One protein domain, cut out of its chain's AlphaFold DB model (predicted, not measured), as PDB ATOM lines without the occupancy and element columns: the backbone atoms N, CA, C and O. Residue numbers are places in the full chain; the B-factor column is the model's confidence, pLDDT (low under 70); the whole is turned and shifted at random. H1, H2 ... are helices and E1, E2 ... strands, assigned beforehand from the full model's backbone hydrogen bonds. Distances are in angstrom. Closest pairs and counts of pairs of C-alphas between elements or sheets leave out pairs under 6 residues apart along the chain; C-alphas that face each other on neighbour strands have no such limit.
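This is residues 134 to 266 of the 414 residues of the protein "Hypothetical protein" of Symbiodinium sp. CCMP2592 (UniProt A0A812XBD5). The domain is an elongated body in which a small sheet, E2 E1 E3, and a two-strand ribbon, E4 and E5, share the middle with two helices: H2 packs on E3 and E4, and H5 packs on E1, E2 and E4. H1 and H3 cross H2 to make a knot of helices toward one end, and the short H4 lies at the other end, beyond H5. The printed part has 133 residues with five named helices and five named strands, in the order E1 E2 H1 H2 E3 H3 E4 H4 H5 E5. The class is mixed, helices and strands; both sheets, of order E2 E1 E3 and E4 E5, are antiparallel. The whole is compact, with a radius of gyration of the C-alphas of 15.0 A, and spans 47 by 31 by 26 A, only just elongated.

Begin with E1, residues 137 to 141, and E2, residues 147 to 151, a hairpin; N 138 and O 150 are 2.9 A apart, within hydrogen-bond range. On the other side of E1, the inner strand, look for E3, residues 199 to 202, antiparallel to it, with N 141 and O 199 at 2.8 A. H1, residues 160 to 172, is not on this sheet. With its residues 167 to 170 alone it touches H2, residues 183 to 193, at a steep tilt of 53 degrees; the closest C-alphas, Leu 170 and Ser 186, are 6.8 A apart. H3, residues 204 to 215, touches H1 at a steep tilt of 60 degrees, with Cys 166 and Cys 212 closest, their C-alphas 5.4 A apart. It also touches H2, at 50 degrees, with the C-alphas of Thr 184 and Gln 204 closest at 6.0 A. Next find E4, residues 228 to 234; its closest C-alpha to H2 is Leu 230, 6.0 A from that of Gln 185. H4, residues 242 to 248, only grazes the sheet E2 E1 E3, with its residues 247 to 248. It only just touches H5, residues 251 to 259, with 3 pairs of C-alphas within 8 A, and only at the corner; the closest are Tyr 248 and Trp 254, 5.4 A apart. H5 has a height over the sheet of 8.6 A, lies over E1 and only just over E2, on which 3 of its C-alphas fall, and runs slantwise to the strands, at 44 degrees to E1 on the local plane. H2 and H5 on one face of the sheet E2 E1 E3 make two layers, one of helices and one of strands; H3 and H5 lie on opposite faces of this sheet. E5, residues 263 to 266, is antiparallel to E4, with N 229 and O 265 at 2.8 A. Every O i to N i+4 pair is within hydrogen-bond range in H2, H3, H4 and H5, and 7 of 9 are in H1.

Find C-alpha 137 at (116.752, 147.272, 122.365), where E1 begins its 13.3 A; E2 covers 14.0 A. H1 starts at C-alpha 160 (105.669, 138.969, 138.680) and runs 19.8 A. H2 measures 15.1 A, E3 8.9 A, H3 16.6 A and E4 19.5 A. H4 covers 10.0 A, H5 12.2 A and E5 10.1 A, ending at C-alpha 266 (115.233, 123.168, 113.338).

The two C-alphas farthest apart, of Arg 218 and Ser 241, lie 48.0 A from each other. The printed part has no cut. The link from H3 to E4, residues 216 to 227, is long. The mean pLDDT of the printed part is 93.4; look at residues 157 to 160 for values under 70.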
ATOM      1  N   PHE A 134     116.224 150.727 131.493       84.12
ATOM      2  CA  PHE A 134     115.444 149.760 130.751       84.12
ATOM      3  C   PHE A 134     116.098 149.593 129.388       84.12
ATOM      4  O   PHE A 134     116.681 150.535 128.851       84.12
ATOM      5  N   SER A 135     116.064 148.379 128.842       87.31
ATOM      6  CA  SER A 135     116.639 148.173 127.520       87.31
ATOM      7  C   SER A 135     115.811 148.940 126.495       87.31
ATOM      8  O   SER A 135     114.594 148.776 126.436       87.31
ATOM      9  N   ALA A 136     116.489 149.748 125.688       94.88
ATOM     10  CA  ALA A 136     115.927 150.380 124.500       94.88
ATOM     11  C   ALA A 136     116.036 149.458 123.274       94.88
ATOM     12  O   ALA A 136     115.688 149.844 122.171       94.88
ATOM     13  N   VAL A 137     116.554 148.241 123.446       96.25
ATOM     14  CA  VAL A 137     116.752 147.272 122.365       96.25
ATOM     15  C   VAL A 137     115.684 146.200 122.439       96.25
ATOM     16  O   VAL A 137     115.513 145.595 123.504       96.25
ATOM     17  N   ARG A 138     115.050 145.921 121.299       97.56
ATOM     18  CA  ARG A 138     114.219 144.736 121.088       97.56
ATOM     19  C   ARG A 138     114.912 143.753 120.160       97.56
ATOM     20  O   ARG A 138     115.523 144.162 119.178       97.56
ATOM     21  N   ALA A 139     114.814 142.468 120.477       98.19
ATOM     22  CA  ALA A 139     115.191 141.385 119.575       98.19
ATOM     23  C   ALA A 139     113.906 140.693 119.116       98.19
ATOM     24  O   ALA A 139     113.144 140.206 119.955       98.19
ATOM     25  N   ILE A 140     113.653 140.692 117.810       98.69
ATOM     26  CA  ILE A 140     112.405 140.222 117.206       98.69
ATOM     27  C   ILE A 140     112.699 138.957 116.409       98.69
ATOM     28  O   ILE A 140     113.549 138.966 115.521       98.69
ATOM     29  N   LEU A 141     112.001 137.877 116.750       98.75
ATOM     30  CA  LEU A 141     111.949 136.639 115.988       98.75
ATOM     31  C   LEU A 141     110.759 136.716 115.027       98.75
ATOM     32  O   LEU A 141     109.622 136.897 115.461       98.75
ATOM     33  N   ASN A 142     111.028 136.595 113.736       98.62
ATOM     34  CA  ASN A 142     110.030 136.617 112.677       98.62
ATOM     35  C   ASN A 142     109.367 135.241 112.510       98.62
ATOM     36  O   ASN A 142     109.881 134.216 112.963       98.62
ATOM     37  N   ALA A 143     108.223 135.220 111.827       98.12
ATOM     38  CA  ALA A 143     107.439 134.005 111.591       98.12
ATOM     39  C   ALA A 143     108.177 132.932 110.764       98.12
ATOM     40  O   ALA A 143     107.887 131.749 110.903       98.12
ATOM     41  N   ASP A 144     109.134 133.336 109.925       98.00
ATOM     42  CA  ASP A 144     109.975 132.451 109.106       98.00
ATOM     43  C   ASP A 144     111.185 131.880 109.874       98.00
ATOM     44  O   ASP A 144     111.923 131.040 109.361       98.00
ATOM     45  N   GLY A 145     111.395 132.328 111.115       98.06
ATOM     46  CA  GLY A 145     112.489 131.909 111.985       98.06
ATOM     47  C   GLY A 145     113.724 132.794 111.867       98.06
ATOM     48  O   GLY A 145     114.643 132.649 112.674       98.06
ATOM     49  N   SER A 146     113.749 133.739 110.924       98.31
ATOM     50  CA  SER A 146     114.738 134.814 110.908       98.31
ATOM     51  C   SER A 146     114.498 135.778 112.073       98.31
ATOM     52  O   SER A 146     113.490 135.712 112.779       98.31
ATOM     53  N   GLY A 147     115.421 136.703 112.303       98.06
ATOM     54  CA  GLY A 147     115.223 137.713 113.325       98.06
ATOM     55  C   GLY A 147     116.146 138.899 113.164       98.06
ATOM     56  O   GLY A 147     117.178 138.834 112.495       98.06
ATOM     57  N   HIS A 148     115.748 139.997 113.791       98.31
ATOM     58  CA  HIS A 148     116.459 141.266 113.752       98.31
ATOM     59  C   HIS A 148     116.413 141.954 115.119       98.31
ATOM     60  O   HIS A 148     115.826 141.458 116.086       98.31
ATOM     61  N   VAL A 149     117.101 143.086 115.213       98.25
ATOM     62  CA  VAL A 149     117.143 143.944 116.396       98.25
ATOM     63  C   VAL A 149     116.750 145.352 116.005       98.25
ATOM     64  O   VAL A 149     117.139 145.831 114.945       98.25
ATOM     65  N   GLU A 150     116.025 146.024 116.885       98.06
ATOM     66  CA  GLU A 150     115.623 147.414 116.696       98.06
ATOM     67  C   GLU A 150     115.835 148.223 117.977       98.06
ATOM     68  O   GLU A 150     115.898 147.676 119.087       98.06
ATOM     69  N   LEU A 151     115.949 149.541 117.808       97.75
ATOM     70  CA  LEU A 151     115.921 150.499 118.904       97.75
ATOM     71  C   LEU A 151     114.496 151.028 119.080       97.75
ATOM     72  O   LEU A 151     113.843 151.426 118.124       97.75
ATOM     73  N   THR A 152     114.037 151.060 120.322       96.50
ATOM     74  CA  THR A 152     112.710 151.508 120.746       96.50
ATOM     75  C   THR A 152     112.834 152.368 122.001       96.50
ATOM     76  O   THR A 152     113.883 152.429 122.646       96.50
ATOM     77  N   LYS A 153     111.732 152.999 122.414       92.44
ATOM     78  CA  LYS A 153     111.638 153.617 123.738       92.44
ATOM     79  C   LYS A 153     111.923 152.575 124.835       92.44
ATOM     80  O   LYS A 153     111.427 151.447 124.725       92.44
ATOM     81  N   PRO A 154     112.689 152.933 125.885       88.56
ATOM     82  CA  PRO A 154     112.950 152.042 127.008       88.56
ATOM     83  C   PRO A 154     111.644 151.526 127.619       88.56
ATOM     84  O   PRO A 154     110.734 152.301 127.911       88.56
ATOM     85  N   PHE A 155     111.557 150.213 127.809       81.06
ATOM     86  CA  PHE A 155     110.345 149.560 128.294       81.06
ATOM     87  C   PHE A 155     110.415 149.280 129.794       81.06
ATOM     88  O   PHE A 155     111.256 148.490 130.226       81.06
ATOM     89  N   LYS A 156     109.517 149.893 130.573       81.25
ATOM     90  CA  LYS A 156     109.309 149.553 131.986       81.25
ATOM     91  C   LYS A 156     108.267 148.451 132.081       81.25
ATOM     92  O   LYS A 156     107.195 148.596 131.507       81.25
ATOM     93  N   TYR A 157     108.577 147.383 132.800       69.75
ATOM     94  CA  TYR A 157     107.627 146.298 133.007       69.75
ATOM     95  C   TYR A 157     107.686 145.792 134.430       69.75
ATOM     96  O   TYR A 157     108.780 145.597 134.971       69.75
ATOM     97  N   ASP A 158     106.497 145.581 134.973       69.25
ATOM     98  CA  ASP A 158     106.234 145.039 136.295       69.25
ATOM     99  C   ASP A 158     105.581 143.667 136.097       69.25
ATOM    100  O   ASP A 158     104.613 143.546 135.354       69.25
ATOM    101  N   ALA A 159     106.224 142.611 136.591       57.62
ATOM    102  CA  ALA A 159     106.346 141.368 135.819       57.62
ATOM    103  C   ALA A 159     105.996 140.073 136.549       57.62
ATOM    104  O   ALA A 159     106.248 138.992 136.008       57.62
ATOM    105  N   SER A 160     105.600 140.148 137.817       66.94
ATOM    106  CA  SER A 160     105.669 138.969 138.680       66.94
ATOM    107  C   SER A 160     104.616 137.916 138.344       66.94
ATOM    108  O   SER A 160     104.969 136.743 138.278       66.94
ATOM    109  N   GLU A 161     103.369 138.314 138.082       75.62
ATOM    110  CA  GLU A 161     102.238 137.378 137.954       75.62
ATOM    111  C   GLU A 161     102.234 136.616 136.620       75.62
ATOM    112  O   GLU A 161     102.081 135.394 136.597       75.62
ATOM    113  N   ASP A 162     102.531 137.294 135.506       84.50
ATOM    114  CA  ASP A 162     102.563 136.673 134.172       84.50
ATOM    115  C   ASP A 162     103.587 135.531 134.074       84.50
ATOM    116  O   ASP A 162     103.446 134.603 133.277       84.50
ATOM    117  N   ARG A 163     104.650 135.571 134.882       87.19
ATOM    118  CA  ARG A 163     105.727 134.583 134.800       87.19
ATOM    119  C   ARG A 163     105.261 133.181 135.194       87.19
ATOM    120  O   ARG A 163     105.660 132.221 134.536       87.19
ATOM    121  N   GLU A 164     104.484 133.062 136.266       88.31
ATOM    122  CA  GLU A 164     104.055 131.769 136.808       88.31
ATOM    123  C   GLU A 164     102.998 131.123 135.914       88.31
ATOM    124  O   GLU A 164     103.175 129.979 135.494       88.31
ATOM    125  N   LEU A 165     101.985 131.897 135.505       91.31
ATOM    126  CA  LEU A 165     100.993 131.468 134.517       91.31
ATOM    127  C   LEU A 165     101.655 130.974 133.226       91.31
ATOM    128  O   LEU A 165     101.348 129.881 132.750       91.31
ATOM    129  N   CYS A 166     102.612 131.739 132.687       94.31
ATOM    130  CA  CYS A 166     103.354 131.344 131.493       94.31
ATOM    131  C   CYS A 166     104.133 130.040 131.700       94.31
ATOM    132  O   CYS A 166     104.153 129.182 130.819       94.31
ATOM    133  N   SER A 167     104.784 129.899 132.857       93.38
ATOM    134  CA  SER A 167     105.585 128.724 133.197       93.38
ATOM    135  C   SER A 167     104.731 127.462 133.245       93.38
ATOM    136  O   SER A 167     105.079 126.483 132.589       93.38
ATOM    137  N   ASN A 168     103.605 127.505 133.961       93.50
ATOM    138  CA  ASN A 168     102.696 126.367 134.107       93.50
ATOM    139  C   ASN A 168     102.105 125.974 132.748       93.50
ATOM    140  O   ASN A 168     102.201 124.823 132.335       93.50
ATOM    141  N   PHE A 169     101.628 126.958 131.983       96.12
ATOM    142  CA  PHE A 169     101.093 126.723 130.644       96.12
ATOM    143  C   PHE A 169     102.112 126.073 129.690       96.12
ATOM    144  O   PHE A 169     101.792 125.134 128.962       96.12
ATOM    145  N   LEU A 170     103.360 126.552 129.682       96.75
ATOM    146  CA  LEU A 170     104.408 125.987 128.825       96.75
ATOM    147  C   LEU A 170     104.880 124.609 129.301       96.75
ATOM    148  O   LEU A 170     105.268 123.789 128.465       96.75
ATOM    149  N   HIS A 171     104.847 124.358 130.609       95.69
ATOM    150  CA  HIS A 171     105.129 123.052 131.194       95.69
ATOM    151  C   HIS A 171     104.086 122.015 130.749       95.69
ATOM    152  O   HIS A 171     104.463 120.974 130.217       95.69
ATOM    153  N   ASP A 172     102.792 122.341 130.822       95.50
ATOM    154  CA  ASP A 172     101.694 121.446 130.413       95.50
ATOM    155  C   ASP A 172     101.752 121.050 128.926       95.50
ATOM    156  O   ASP A 172     101.287 119.982 128.511       95.50
ATOM    157  N   LEU A 173     102.352 121.908 128.101       96.50
ATOM    158  CA  LEU A 173     102.567 121.673 126.673       96.50
ATOM    159  C   LEU A 173     103.920 121.013 126.344       96.50
ATOM    160  O   LEU A 173     104.197 120.752 125.168       96.50
ATOM    161  N   GLY A 174     104.757 120.747 127.350       95.62
ATOM    162  CA  GLY A 174     106.072 120.116 127.212       95.62
ATOM    163  C   GLY A 174     107.189 121.043 126.721       95.62
ATOM    164  O   GLY A 174     108.280 120.570 126.420       95.62
ATOM    165  N   TYR A 175     106.964 122.359 126.627       95.50
ATOM    166  CA  TYR A 175     108.007 123.321 126.227       95.50
ATOM    167  C   TYR A 175     108.966 123.668 127.370       95.50
ATOM    168  O   TYR A 175     110.038 124.231 127.122       95.50
ATOM    169  N   LEU A 176     108.587 123.380 128.616       94.56
ATOM    170  CA  LEU A 176     109.374 123.649 129.813       94.56
ATOM    171  C   LEU A 176     109.592 122.329 130.578       94.56
ATOM    172  O   LEU A 176     108.708 121.934 131.328       94.56
ATOM    173  N   PRO A 177     110.722 121.627 130.367       86.31
ATOM    174  CA  PRO A 177     110.890 120.251 130.844       86.31
ATOM    175  C   PRO A 177     111.172 120.138 132.349       86.31
ATOM    176  O   PRO A 177     110.895 119.102 132.937       86.31
ATOM    177  N   GLU A 178     111.739 121.175 132.975       83.81
ATOM    178  CA  GLU A 178     112.262 121.094 134.344       83.81
ATOM    179  C   GLU A 178     112.062 122.391 135.137       83.81
ATOM    180  O   GLU A 178     112.045 123.502 134.586       83.81
ATOM    181  N   SER A 179     112.009 122.255 136.468       71.38
ATOM    182  CA  SER A 179     112.025 123.381 137.403       71.38
ATOM    183  C   SER A 179     113.356 124.135 137.305       71.38
ATOM    184  O   SER A 179     114.395 123.657 137.753       71.38
ATOM    185  N   GLY A 180     113.333 125.337 136.727       73.50
ATOM    186  CA  GLY A 180     114.526 126.177 136.548       73.50
ATOM    187  C   GLY A 180     114.874 126.481 135.093       73.50
ATOM    188  O   GLY A 180     115.698 127.367 134.844       73.50
ATOM    189  N   ALA A 181     114.207 125.829 134.136       83.12
ATOM    190  CA  ALA A 181     114.334 126.166 132.728       83.12
ATOM    191  C   ALA A 181     113.965 127.639 132.454       83.12
ATOM    192  O   ALA A 181     113.154 128.279 133.137       83.12
ATOM    193  N   ARG A 182     114.627 128.224 131.455       89.69
ATOM    194  CA  ARG A 182     114.492 129.637 131.107       89.69
ATOM    195  C   ARG A 182     113.339 129.811 130.124       89.69
ATOM    196  O   ARG A 182     113.372 129.287 129.016       89.69
ATOM    197  N   LEU A 183     112.375 130.660 130.489       93.56
ATOM    198  CA  LEU A 183     111.208 130.958 129.647       93.56
ATOM    199  C   LEU A 183     111.569 131.498 128.255       93.56
ATOM    200  O   LEU A 183     110.772 131.352 127.334       93.56
ATOM    201  N   THR A 184     112.754 132.092 128.077       95.00
ATOM    202  CA  THR A 184     113.193 132.664 126.795       95.00
ATOM    203  C   THR A 184     113.103 131.677 125.641       95.00
ATOM    204  O   THR A 184     112.537 131.996 124.599       95.00
ATOM    205  N   GLN A 185     113.598 130.458 125.836       95.25
ATOM    206  CA  GLN A 185     113.516 129.441 124.796       95.25
ATOM    207  C   GLN A 185     112.109 128.882 124.662       95.25
ATOM    208  O   GLN A 185     111.576 128.842 123.559       95.25
ATOM    209  N   SER A 186     111.488 128.506 125.778       96.56
ATOM    210  CA  SER A 186     110.170 127.870 125.783       96.56
ATOM    211  C   SER A 186     109.093 128.752 125.145       96.56
ATOM    212  O   SER A 186     108.338 128.274 124.303       96.56
ATOM    213  N   THR A 187     109.071 130.053 125.459       97.75
ATOM    214  CA  THR A 187     108.129 131.016 124.857       97.75
ATOM    215  C   THR A 187     108.340 131.163 123.350       97.75
ATOM    216  O   THR A 187     107.373 131.107 122.595       97.75
ATOM    217  N   ALA A 188     109.589 131.291 122.890       98.06
ATOM    218  CA  ALA A 188     109.890 131.416 121.466       98.06
ATOM    219  C   ALA A 188     109.572 130.138 120.679       98.06
ATOM    220  O   ALA A 188     108.990 130.215 119.599       98.06
ATOM    221  N   LYS A 189     109.921 128.967 121.227       97.75
ATOM    222  CA  LYS A 189     109.633 127.657 120.625       97.75
ATOM    223  C   LYS A 189     108.125 127.429 120.513       97.75
ATOM    224  O   LYS A 189     107.659 127.079 119.435       97.75
ATOM    225  N   PHE A 190     107.364 127.705 121.577       98.00
ATOM    226  CA  PHE A 190     105.899 127.639 121.563       98.00
ATOM    227  C   PHE A 190     105.301 128.545 120.488       98.00
ATOM    228  O   PHE A 190     104.472 128.104 119.688       98.00
ATOM    229  N   TRP A 191     105.743 129.802 120.452       98.44
ATOM    230  CA  TRP A 191     105.211 130.795 119.527       98.44
ATOM    231  C   TRP A 191     105.470 130.422 118.068       98.44
ATOM    232  O   TRP A 191     104.576 130.518 117.226       98.44
ATOM    233  N   PHE A 192     106.687 129.949 117.785       98.06
ATOM    234  CA  PHE A 192     107.105 129.524 116.456       98.06
ATOM    235  C   PHE A 192     106.380 128.250 116.001       98.06
ATOM    236  O   PHE A 192     105.818 128.226 114.909       98.06
ATOM    237  N   ALA A 193     106.319 127.221 116.854       97.81
ATOM    238  CA  ALA A 193     105.648 125.956 116.547       97.81
ATOM    239  C   ALA A 193     104.152 126.139 116.237       97.81
ATOM    240  O   ALA A 193     103.602 125.460 115.376       97.81
ATOM    241  N   ASN A 194     103.495 127.100 116.891       97.94
ATOM    242  CA  ASN A 194     102.077 127.399 116.672       97.94
ATOM    243  C   ASN A 194     101.820 128.459 115.582       97.94
ATOM    244  O   ASN A 194     100.669 128.874 115.400       97.94
ATOM    245  N   SER A 195     102.869 128.885 114.865       97.50
ATOM    246  CA  SER A 195     102.820 129.848 113.754       97.50
ATOM    247  C   SER A 195     102.084 131.146 114.109       97.50
ATOM    248  O   SER A 195     101.235 131.625 113.363       97.50
ATOM    249  N   LEU A 196     102.399 131.726 115.270       97.81
ATOM    250  CA  LEU A 196     101.700 132.897 115.825       97.81
ATOM    251  C   LEU A 196     102.253 134.250 115.333       97.81
ATOM    252  O   LEU A 196     102.027 135.291 115.950       97.81
ATOM    253  N   GLY A 197     102.995 134.255 114.224       98.25
ATOM    254  CA  GLY A 197     103.636 135.452 113.676       98.25
ATOM    255  C   GLY A 197     104.908 135.852 114.430       98.25
ATOM    256  O   GLY A 197     105.566 135.019 115.052       98.25
ATOM    257  N   SER A 198     105.262 137.138 114.389       98.38
ATOM    258  CA  SER A 198     106.498 137.643 115.004       98.38
ATOM    259  C   SER A 198     106.400 137.835 116.526       98.38
ATOM    260  O   SER A 198     105.378 138.269 117.077       98.38
ATOM    261  N   LEU A 199     107.515 137.583 117.215       98.50
ATOM    262  CA  LEU A 199     107.653 137.647 118.669       98.50
ATOM    263  C   LEU A 199     108.851 138.501 119.086       98.50
ATOM    264  O   LEU A 199     109.970 138.287 118.629       98.50
ATOM    265  N   VAL A 200     108.647 139.417 120.033       98.19
ATOM    266  CA  VAL A 200     109.751 140.107 120.715       98.19
ATOM    267  C   VAL A 200     110.302 139.169 121.793       98.19
ATOM    268  O   VAL A 200     109.691 139.018 122.845       98.19
ATOM    269  N   VAL A 201     111.447 138.536 121.535       97.44
ATOM    270  CA  VAL A 201     112.101 137.587 122.464       97.44
ATOM    271  C   VAL A 201     113.037 138.273 123.462       97.44
ATOM    272  O   VAL A 201     113.482 137.675 124.439       97.44
ATOM    273  N   PHE A 202     113.356 139.546 123.235       96.44
ATOM    274  CA  PHE A 202     114.053 140.377 124.207       96.44
ATOM    275  C   PHE A 202     113.506 141.807 124.173       96.44
ATOM    276  O   PHE A 202     113.415 142.362 123.079       96.44
ATOM    277  N   PRO A 203     113.226 142.440 125.328       94.50
ATOM    278  CA  PRO A 203     113.202 141.850 126.670       94.50
ATOM    279  C   PRO A 203     112.190 140.697 126.794       94.50
ATOM    280  O   PRO A 203     111.135 140.733 126.169       94.50
ATOM    281  N   GLN A 204     112.522 139.677 127.593       93.69
ATOM    282  CA  GLN A 204     111.747 138.428 127.701       93.69
ATOM    283  C   GLN A 204     110.281 138.642 128.099       93.69
ATOM    284  O   GLN A 204     109.397 137.872 127.739       93.69
ATOM    285  N   GLN A 205     110.037 139.713 128.840       91.25
ATOM    286  CA  GLN A 205     108.743 140.148 129.335       91.25
ATOM    287  C   GLN A 205     107.682 140.221 128.228       91.25
ATOM    288  O   GLN A 205     106.564 139.757 128.422       91.25
ATOM    289  N   PHE A 206     108.045 140.734 127.047       94.19
ATOM    290  CA  PHE A 206     107.115 140.831 125.920       94.19
ATOM    291  C   PHE A 206     106.664 139.457 125.420       94.19
ATOM    292  O   PHE A 206     105.490 139.269 125.101       94.19
ATOM    293  N   ALA A 207     107.588 138.494 125.353       96.12
ATOM    294  CA  ALA A 207     107.263 137.134 124.951       96.12
ATOM    295  C   ALA A 207     106.365 136.451 125.986       96.12
ATOM    296  O   ALA A 207     105.354 135.862 125.616       96.12
ATOM    297  N   THR A 208     106.697 136.584 127.274       94.81
ATOM    298  CA  THR A 208     105.889 136.048 128.377       94.81
ATOM    299  C   THR A 208     104.452 136.575 128.322       94.81
ATOM    300  O   THR A 208     103.526 135.772 128.270       94.81
ATOM    301  N   GLN A 209     104.257 137.894 128.223       93.94
ATOM    302  CA  GLN A 209     102.923 138.505 128.170       93.94
ATOM    303  C   GLN A 209     102.095 138.007 126.975       93.94
ATOM    304  O   GLN A 209     100.913 137.682 127.113       93.94
ATOM    305  N   LYS A 210     102.717 137.915 125.791       96.38
ATOM    306  CA  LYS A 210     102.054 137.391 124.591       96.38
ATOM    307  C   LYS A 210     101.634 135.931 124.764       96.38
ATOM    308  O   LYS A 210     100.538 135.569 124.344       96.38
ATOM    309  N   VAL A 211     102.472 135.107 125.395       96.94
ATOM    310  CA  VAL A 211     102.135 133.707 125.686       96.94
ATOM    311  C   VAL A 211     101.011 133.608 126.717       96.94
ATOM    312  O   VAL A 211     100.088 132.839 126.484       96.94
ATOM    313  N   CYS A 212     101.018 134.407 127.789       95.06
ATOM    314  CA  CYS A 212      99.910 134.441 128.754       95.06
ATOM    315  C   CYS A 212      98.585 134.826 128.092       95.06
ATOM    316  O   CYS A 212      97.579 134.151 128.279       95.06
ATOM    317  N   SER A 213      98.607 135.861 127.249       94.94
ATOM    318  CA  SER A 213      97.421 136.301 126.505       94.94
ATOM    319  C   SER A 213      96.902 135.204 125.568       94.94
ATOM    320  O   SER A 213      95.696 135.014 125.434       94.94
ATOM    321  N   ALA A 214      97.811 134.457 124.928       96.06
ATOM    322  CA  ALA A 214      97.449 133.316 124.095       96.06
ATOM    323  C   ALA A 214      96.880 132.155 124.928       96.06
ATOM    324  O   ALA A 214      95.899 131.546 124.513       96.06
ATOM    325  N   ALA A 215      97.442 131.875 126.107       95.00
ATOM    326  CA  ALA A 215      97.022 130.778 126.977       95.00
ATOM    327  C   ALA A 215      95.541 130.868 127.391       95.00
ATOM    328  O   ALA A 215      94.882 129.840 127.518       95.00
ATOM    329  N   SER A 216      94.995 132.079 127.531       92.62
ATOM    330  CA  SER A 216      93.573 132.303 127.836       92.62
ATOM    331  C   SER A 216      92.620 132.008 126.664       92.62
ATOM    332  O   SER A 216      91.403 131.979 126.847       92.62
ATOM    333  N   GLY A 217      93.136 131.809 125.449       92.31
ATOM    334  CA  GLY A 217      92.331 131.550 124.259       92.31
ATOM    335  C   GLY A 217      91.832 130.103 124.152       92.31
ATOM    336  O   GLY A 217      92.532 129.152 124.493       92.31
ATOM    337  N   ARG A 218      90.638 129.910 123.571       86.62
ATOM    338  CA  ARG A 218      90.050 128.585 123.275       86.62
ATOM    339  C   ARG A 218      90.638 127.952 122.005       86.62
ATOM    340  O   ARG A 218      89.914 127.646 121.061       86.62
ATOM    341  N   ARG A 219      91.959 127.781 121.953       94.81
ATOM    342  CA  ARG A 219      92.662 127.138 120.829       94.81
ATOM    343  C   ARG A 219      93.359 125.865 121.295       94.81
ATOM    344  O   ARG A 219      93.904 125.808 122.391       94.81
ATOM    345  N   ARG A 220      93.383 124.842 120.435       96.31
ATOM    346  CA  ARG A 220      94.215 123.655 120.651       96.31
ATOM    347  C   ARG A 220      95.665 123.983 120.300       96.31
ATOM    348  O   ARG A 220      95.971 124.289 119.147       96.31
ATOM    349  N   TRP A 221      96.539 123.909 121.294       97.56
ATOM    350  CA  TRP A 221      97.963 124.204 121.148       97.56
ATOM    351  C   TRP A 221      98.761 122.966 120.743       97.56
ATOM    352  O   TRP A 221      98.483 121.852 121.196       97.56
ATOM    353  N   GLN A 222      99.768 123.158 119.892       97.31
ATOM    354  CA  GLN A 222     100.721 122.105 119.554       97.31
ATOM    355  C   GLN A 222     101.657 121.843 120.735       97.31
ATOM    356  O   GLN A 222     102.280 122.777 121.246       97.31
ATOM    357  N   ARG A 223     101.793 120.571 121.124       97.19
ATOM    358  CA  ARG A 223     102.806 120.119 122.087       97.19
ATOM    359  C   ARG A 223     104.206 120.178 121.479       97.19
ATOM    360  O   ARG A 223     104.361 120.014 120.268       97.19
ATOM    361  N   TYR A 224     105.205 120.406 122.324       94.50
ATOM    362  CA  TYR A 224     106.597 120.492 121.894       94.50
ATOM    363  C   TYR A 224     107.115 119.141 121.380       94.50
ATOM    364  O   TYR A 224     106.811 118.096 121.951       94.50
ATOM    365  N   ARG A 225     107.898 119.168 120.294       92.44
ATOM    366  CA  ARG A 225     108.472 117.978 119.630       92.44
ATOM    367  C   ARG A 225     109.989 117.862 119.776       92.44
ATOM    368  O   ARG A 225     110.604 117.009 119.152       92.44
ATOM    369  N   ASP A 226     110.579 118.739 120.578       88.06
ATOM    370  CA  ASP A 226     112.016 118.814 120.827       88.06
ATOM    371  C   ASP A 226     112.937 118.986 119.607       88.06
ATOM    372  O   ASP A 226     114.094 118.571 119.599       88.06
ATOM    373  N   ASP A 227     112.429 119.673 118.584       94.25
ATOM    374  CA  ASP A 227     113.084 119.873 117.292       94.25
ATOM    375  C   ASP A 227     113.427 121.342 116.996       94.25
ATOM    376  O   ASP A 227     113.830 121.663 115.879       94.25
ATOM    377  N   LEU A 228     113.274 122.252 117.963       97.38
ATOM    378  CA  LEU A 228     113.503 123.686 117.774       97.38
ATOM    379  C   LEU A 228     114.615 124.210 118.680       97.38
ATOM    380  O   LEU A 228     114.709 123.869 119.857       97.38
ATOM    381  N   VAL A 229     115.425 125.113 118.133       97.81
ATOM    382  CA  VAL A 229     116.558 125.756 118.797       97.81
ATOM    383  C   VAL A 229     116.497 127.253 118.561       97.81
ATOM    384  O   VAL A 229     116.594 127.721 117.428       97.81
ATOM    385  N   LEU A 230     116.395 128.012 119.647       98.44
ATOM    386  CA  LEU A 230     116.531 129.459 119.605       98.44
ATOM    387  C   LEU A 230     118.004 129.826 119.813       98.44
ATOM    388  O   LEU A 230     118.637 129.341 120.748       98.44
ATOM    389  N   LEU A 231     118.531 130.736 118.998       98.50
ATOM    390  CA  LEU A 231     119.825 131.372 119.240       98.50
ATOM    391  C   LEU A 231     119.640 132.884 119.350       98.50
ATOM    392  O   LEU A 231     119.020 133.502 118.488       98.50
ATOM    393  N   LEU A 232     120.212 133.482 120.394       98.19
ATOM    394  CA  LEU A 232     120.335 134.924 120.611       98.19
ATOM    395  C   LEU A 232     121.827 135.300 120.578       98.19
ATOM    396  O   LEU A 232     122.513 135.192 121.600       98.19
ATOM    397  N   PRO A 233     122.347 135.747 119.426       98.38
ATOM    398  CA  PRO A 233     123.731 136.180 119.284       98.38
ATOM    399  C   PRO A 233     124.082 137.354 120.212       98.38
ATOM    400  O   PRO A 233     123.370 138.359 120.271       98.38
ATOM    401  N   LEU A 234     125.211 137.255 120.914       97.81
ATOM    402  CA  LEU A 234     125.753 138.294 121.789       97.81
ATOM    403  C   LEU A 234     127.144 138.735 121.333       97.81
ATOM    404  O   LEU A 234     128.103 137.968 121.419       97.81
ATOM    405  N   ALA A 235     127.291 140.008 120.969       97.25
ATOM    406  CA  ALA A 235     128.609 140.623 120.811       97.25
ATOM    407  C   ALA A 235     129.377 140.654 122.138       97.25
ATOM    408  O   ALA A 235     128.751 140.699 123.193       97.25
ATOM    409  N   SER A 236     130.714 140.669 122.099       93.25
ATOM    410  CA  SER A 236     131.593 140.712 123.281       93.25
ATOM    411  C   SER A 236     131.229 141.821 124.265       93.25
ATOM    412  O   SER A 236     130.952 142.945 123.855       93.25
ATOM    413  N   ARG A 237     131.268 141.539 125.574       91.38
ATOM    414  CA  ARG A 237     130.950 142.519 126.617       91.38
ATOM    415  C   ARG A 237     131.927 143.687 126.552       91.38
ATOM    416  O   ARG A 237     133.138 143.507 126.550       91.38
ATOM    417  N   ARG A 238     131.382 144.901 126.574       89.44
ATOM    418  CA  ARG A 238     132.152 146.140 126.659       89.44
ATOM    419  C   ARG A 238     131.531 147.051 127.704       89.44
ATOM    420  O   ARG A 238     130.310 147.064 127.885       89.44
ATOM    421  N   ARG A 239     132.376 147.827 128.386       89.38
ATOM    422  CA  ARG A 239     131.906 148.953 129.192       89.38
ATOM    423  C   ARG A 239     131.248 149.962 128.254       89.38
ATOM    424  O   ARG A 239     131.881 150.418 127.303       89.38
ATOM    425  N   LEU A 240     129.983 150.272 128.511       91.12
ATOM    426  CA  LEU A 240     129.274 151.278 127.734       91.12
ATOM    427  C   LEU A 240     129.776 152.670 128.114       91.12
ATOM    428  O   LEU A 240     129.985 152.966 129.289       91.12
ATOM    429  N   SER A 241     129.954 153.518 127.107       92.81
ATOM    430  CA  SER A 241     130.000 154.969 127.314       92.81
ATOM    431  C   SER A 241     128.614 155.493 127.705       92.81
ATOM    432  O   SER A 241     127.610 154.856 127.384       92.81
ATOM    433  N   GLN A 242     128.539 156.682 128.313       91.62
ATOM    434  CA  GLN A 242     127.256 157.315 128.645       91.62
ATOM    435  C   GLN A 242     126.355 157.464 127.409       91.62
ATOM    436  O   GLN A 242     125.178 157.124 127.452       91.62
ATOM    437  N   LYS A 243     126.927 157.874 126.267       94.94
ATOM    438  CA  LYS A 243     126.205 157.961 124.988       94.94
ATOM    439  C   LYS A 243     125.597 156.617 124.587       94.94
ATOM    440  O   LYS A 243     124.441 156.555 124.190       94.94
ATOM    441  N   GLN A 244     126.353 155.526 124.708       95.06
ATOM    442  CA  GLN A 244     125.833 154.188 124.421       95.06
ATOM    443  C   GLN A 244     124.781 153.755 125.443       95.06
ATOM    444  O   GLN A 244     123.783 153.160 125.059       95.06
ATOM    445  N   GLN A 245     124.961 154.059 126.725       92.44
ATOM    446  CA  GLN A 245     123.950 153.759 127.735       92.44
ATOM    447  C   GLN A 245     122.634 154.489 127.445       92.44
ATOM    448  O   GLN A 245     121.579 153.875 127.549       92.44
ATOM    449  N   ASN A 246     122.688 155.738 126.977       91.56
ATOM    450  CA  ASN A 246     121.500 156.491 126.570       91.56
ATOM    451  C   ASN A 246     120.814 155.882 125.332       91.56
ATOM    452  O   ASN A 246     119.592 155.884 125.256       91.56
ATOM    453  N   ILE A 247     121.582 155.340 124.378       95.00
ATOM    454  CA  ILE A 247     121.038 154.734 123.148       95.00
ATOM    455  C   ILE A 247     120.445 153.347 123.412       95.00
ATOM    456  O   ILE A 247     119.341 153.050 122.979       95.00
ATOM    457  N   TYR A 248     121.194 152.472 124.083       95.12
ATOM    458  CA  TYR A 248     120.853 151.049 124.205       95.12
ATOM    459  C   TYR A 248     120.174 150.711 125.538       95.12
ATOM    460  O   TYR A 248     119.622 149.618 125.707       95.12
ATOM    461  N   GLY A 249     120.240 151.612 126.517       92.31
ATOM    462  CA  GLY A 249     119.796 151.395 127.889       92.31
ATOM    463  C   GLY A 249     120.771 150.527 128.679       92.31
ATOM    464  O   GLY A 249     121.379 150.969 129.651       92.31
ATOM    465  N   THR A 250     120.960 149.274 128.263       91.44
ATOM    466  CA  THR A 250     121.735 148.279 129.023       91.44
ATOM    467  C   THR A 250     122.916 147.721 128.236       91.44
ATOM    468  O   THR A 250     122.902 147.672 127.005       91.44
ATOM    469  N   SER A 251     123.935 147.220 128.950       92.62
ATOM    470  CA  SER A 251     125.053 146.488 128.326       92.62
ATOM    471  C   SER A 251     124.567 145.257 127.558       92.62
ATOM    472  O   SER A 251     125.078 144.984 126.477       92.62
ATOM    473  N   LEU A 252     123.557 144.547 128.072       93.81
ATOM    474  CA  LEU A 252     122.971 143.395 127.388       93.81
ATOM    475  C   LEU A 252     122.234 143.806 126.106       93.81
ATOM    476  O   LEU A 252     122.435 143.177 125.071       93.81
ATOM    477  N   GLY A 253     121.446 144.884 126.152       95.62
ATOM    478  CA  GLY A 253     120.796 145.450 124.970       95.62
ATOM    479  C   GLY A 253     121.814 145.792 123.884       95.62
ATOM    480  O   GLY A 253     121.670 145.357 122.747       95.62
ATOM    481  N   TRP A 254     122.904 146.476 124.244       96.69
ATOM    482  CA  TRP A 254     123.988 146.772 123.305       96.69
ATOM    483  C   TRP A 254     124.632 145.508 122.705       96.69
ATOM    484  O   TRP A 254     124.884 145.466 121.501       96.69
ATOM    485  N   GLN A 255     124.880 144.475 123.520       97.25
ATOM    486  CA  GLN A 255     125.463 143.211 123.051       97.25
ATOM    487  C   GLN A 255     124.549 142.487 122.059       97.25
ATOM    488  O   GLN A 255     125.040 142.008 121.038       97.25
ATOM    489  N   LEU A 256     123.240 142.440 122.330       97.06
ATOM    490  CA  LEU A 256     122.244 141.865 121.419       97.06
ATOM    491  C   LEU A 256     122.149 142.667 120.123       97.06
ATOM    492  O   LEU A 256     122.195 142.090 119.039       97.06
ATOM    493  N   TYR A 257     122.090 143.999 120.227       97.81
ATOM    494  CA  TYR A 257     122.022 144.876 119.061       97.81
ATOM    495  C   TYR A 257     123.221 144.664 118.126       97.81
ATOM    496  O   TYR A 257     123.089 144.589 116.909       97.81
ATOM    497  N   ARG A 258     124.419 144.518 118.697       97.50
ATOM    498  CA  ARG A 258     125.643 144.242 117.937       97.50
ATOM    499  C   ARG A 258     125.793 142.785 117.492       97.50
ATOM    500  O   ARG A 258     126.680 142.528 116.680       97.50
ATOM    501  N   GLY A 259     124.997 141.868 118.040       97.12
ATOM    502  CA  GLY A 259     125.054 140.433 117.767       97.12
ATOM    503  C   GLY A 259     124.291 139.995 116.513       97.12
ATOM    504  O   GLY A 259     124.654 138.983 115.931       97.12
ATOM    505  N   GLY A 260     123.282 140.749 116.060       94.56
ATOM    506  CA  GLY A 260     122.592 140.464 114.788       94.56
ATOM    507  C   GLY A 260     121.274 139.683 114.893       94.56
ATOM    508  O   GLY A 260     120.908 138.966 113.960       94.56
ATOM    509  N   GLY A 261     120.554 139.841 116.009       94.19
ATOM    510  CA  GLY A 261     119.176 139.358 116.174       94.19
ATOM    511  C   GLY A 261     119.016 137.846 116.328       94.19
ATOM    512  O   GLY A 261     119.946 137.084 116.064       94.19
ATOM    513  N   PRO A 262     117.846 137.401 116.813       98.31
ATOM    514  CA  PRO A 262     117.611 136.002 117.117       98.31
ATOM    515  C   PRO A 262     117.459 135.174 115.834       98.31
ATOM    516  O   PRO A 262     117.247 135.712 114.749       98.31
ATOM    517  N   VAL A 263     117.548 133.855 115.957       98.62
ATOM    518  CA  VAL A 263     117.131 132.917 114.907       98.62
ATOM    519  C   VAL A 263     116.508 131.681 115.544       98.62
ATOM    520  O   VAL A 263     116.945 131.249 116.613       98.62
ATOM    521  N   MET A 264     115.508 131.112 114.881       98.62
ATOM    522  CA  MET A 264     114.979 129.790 115.180       98.62
ATOM    523  C   MET A 264     115.528 128.787 114.166       98.62
ATOM    524  O   MET A 264     115.371 128.950 112.957       98.62
ATOM    525  N   LEU A 265     116.177 127.737 114.656       98.38
ATOM    526  CA  LEU A 265     116.700 126.642 113.853       98.38
ATOM    527  C   LEU A 265     115.934 125.363 114.178       98.38
ATOM    528  O   LEU A 265     115.611 125.103 115.332       98.38
ATOM    529  N   LYS A 266     115.682 124.550 113.152       98.06
ATOM    530  CA  LYS A 266     115.233 123.168 113.338       98.06
ATOM    531  C   LYS A 266     116.427 122.266 113.623       98.06
ATOM    532  O   LYS A 266     117.466 122.403 112.964       98.06
TER     533      LYS A 266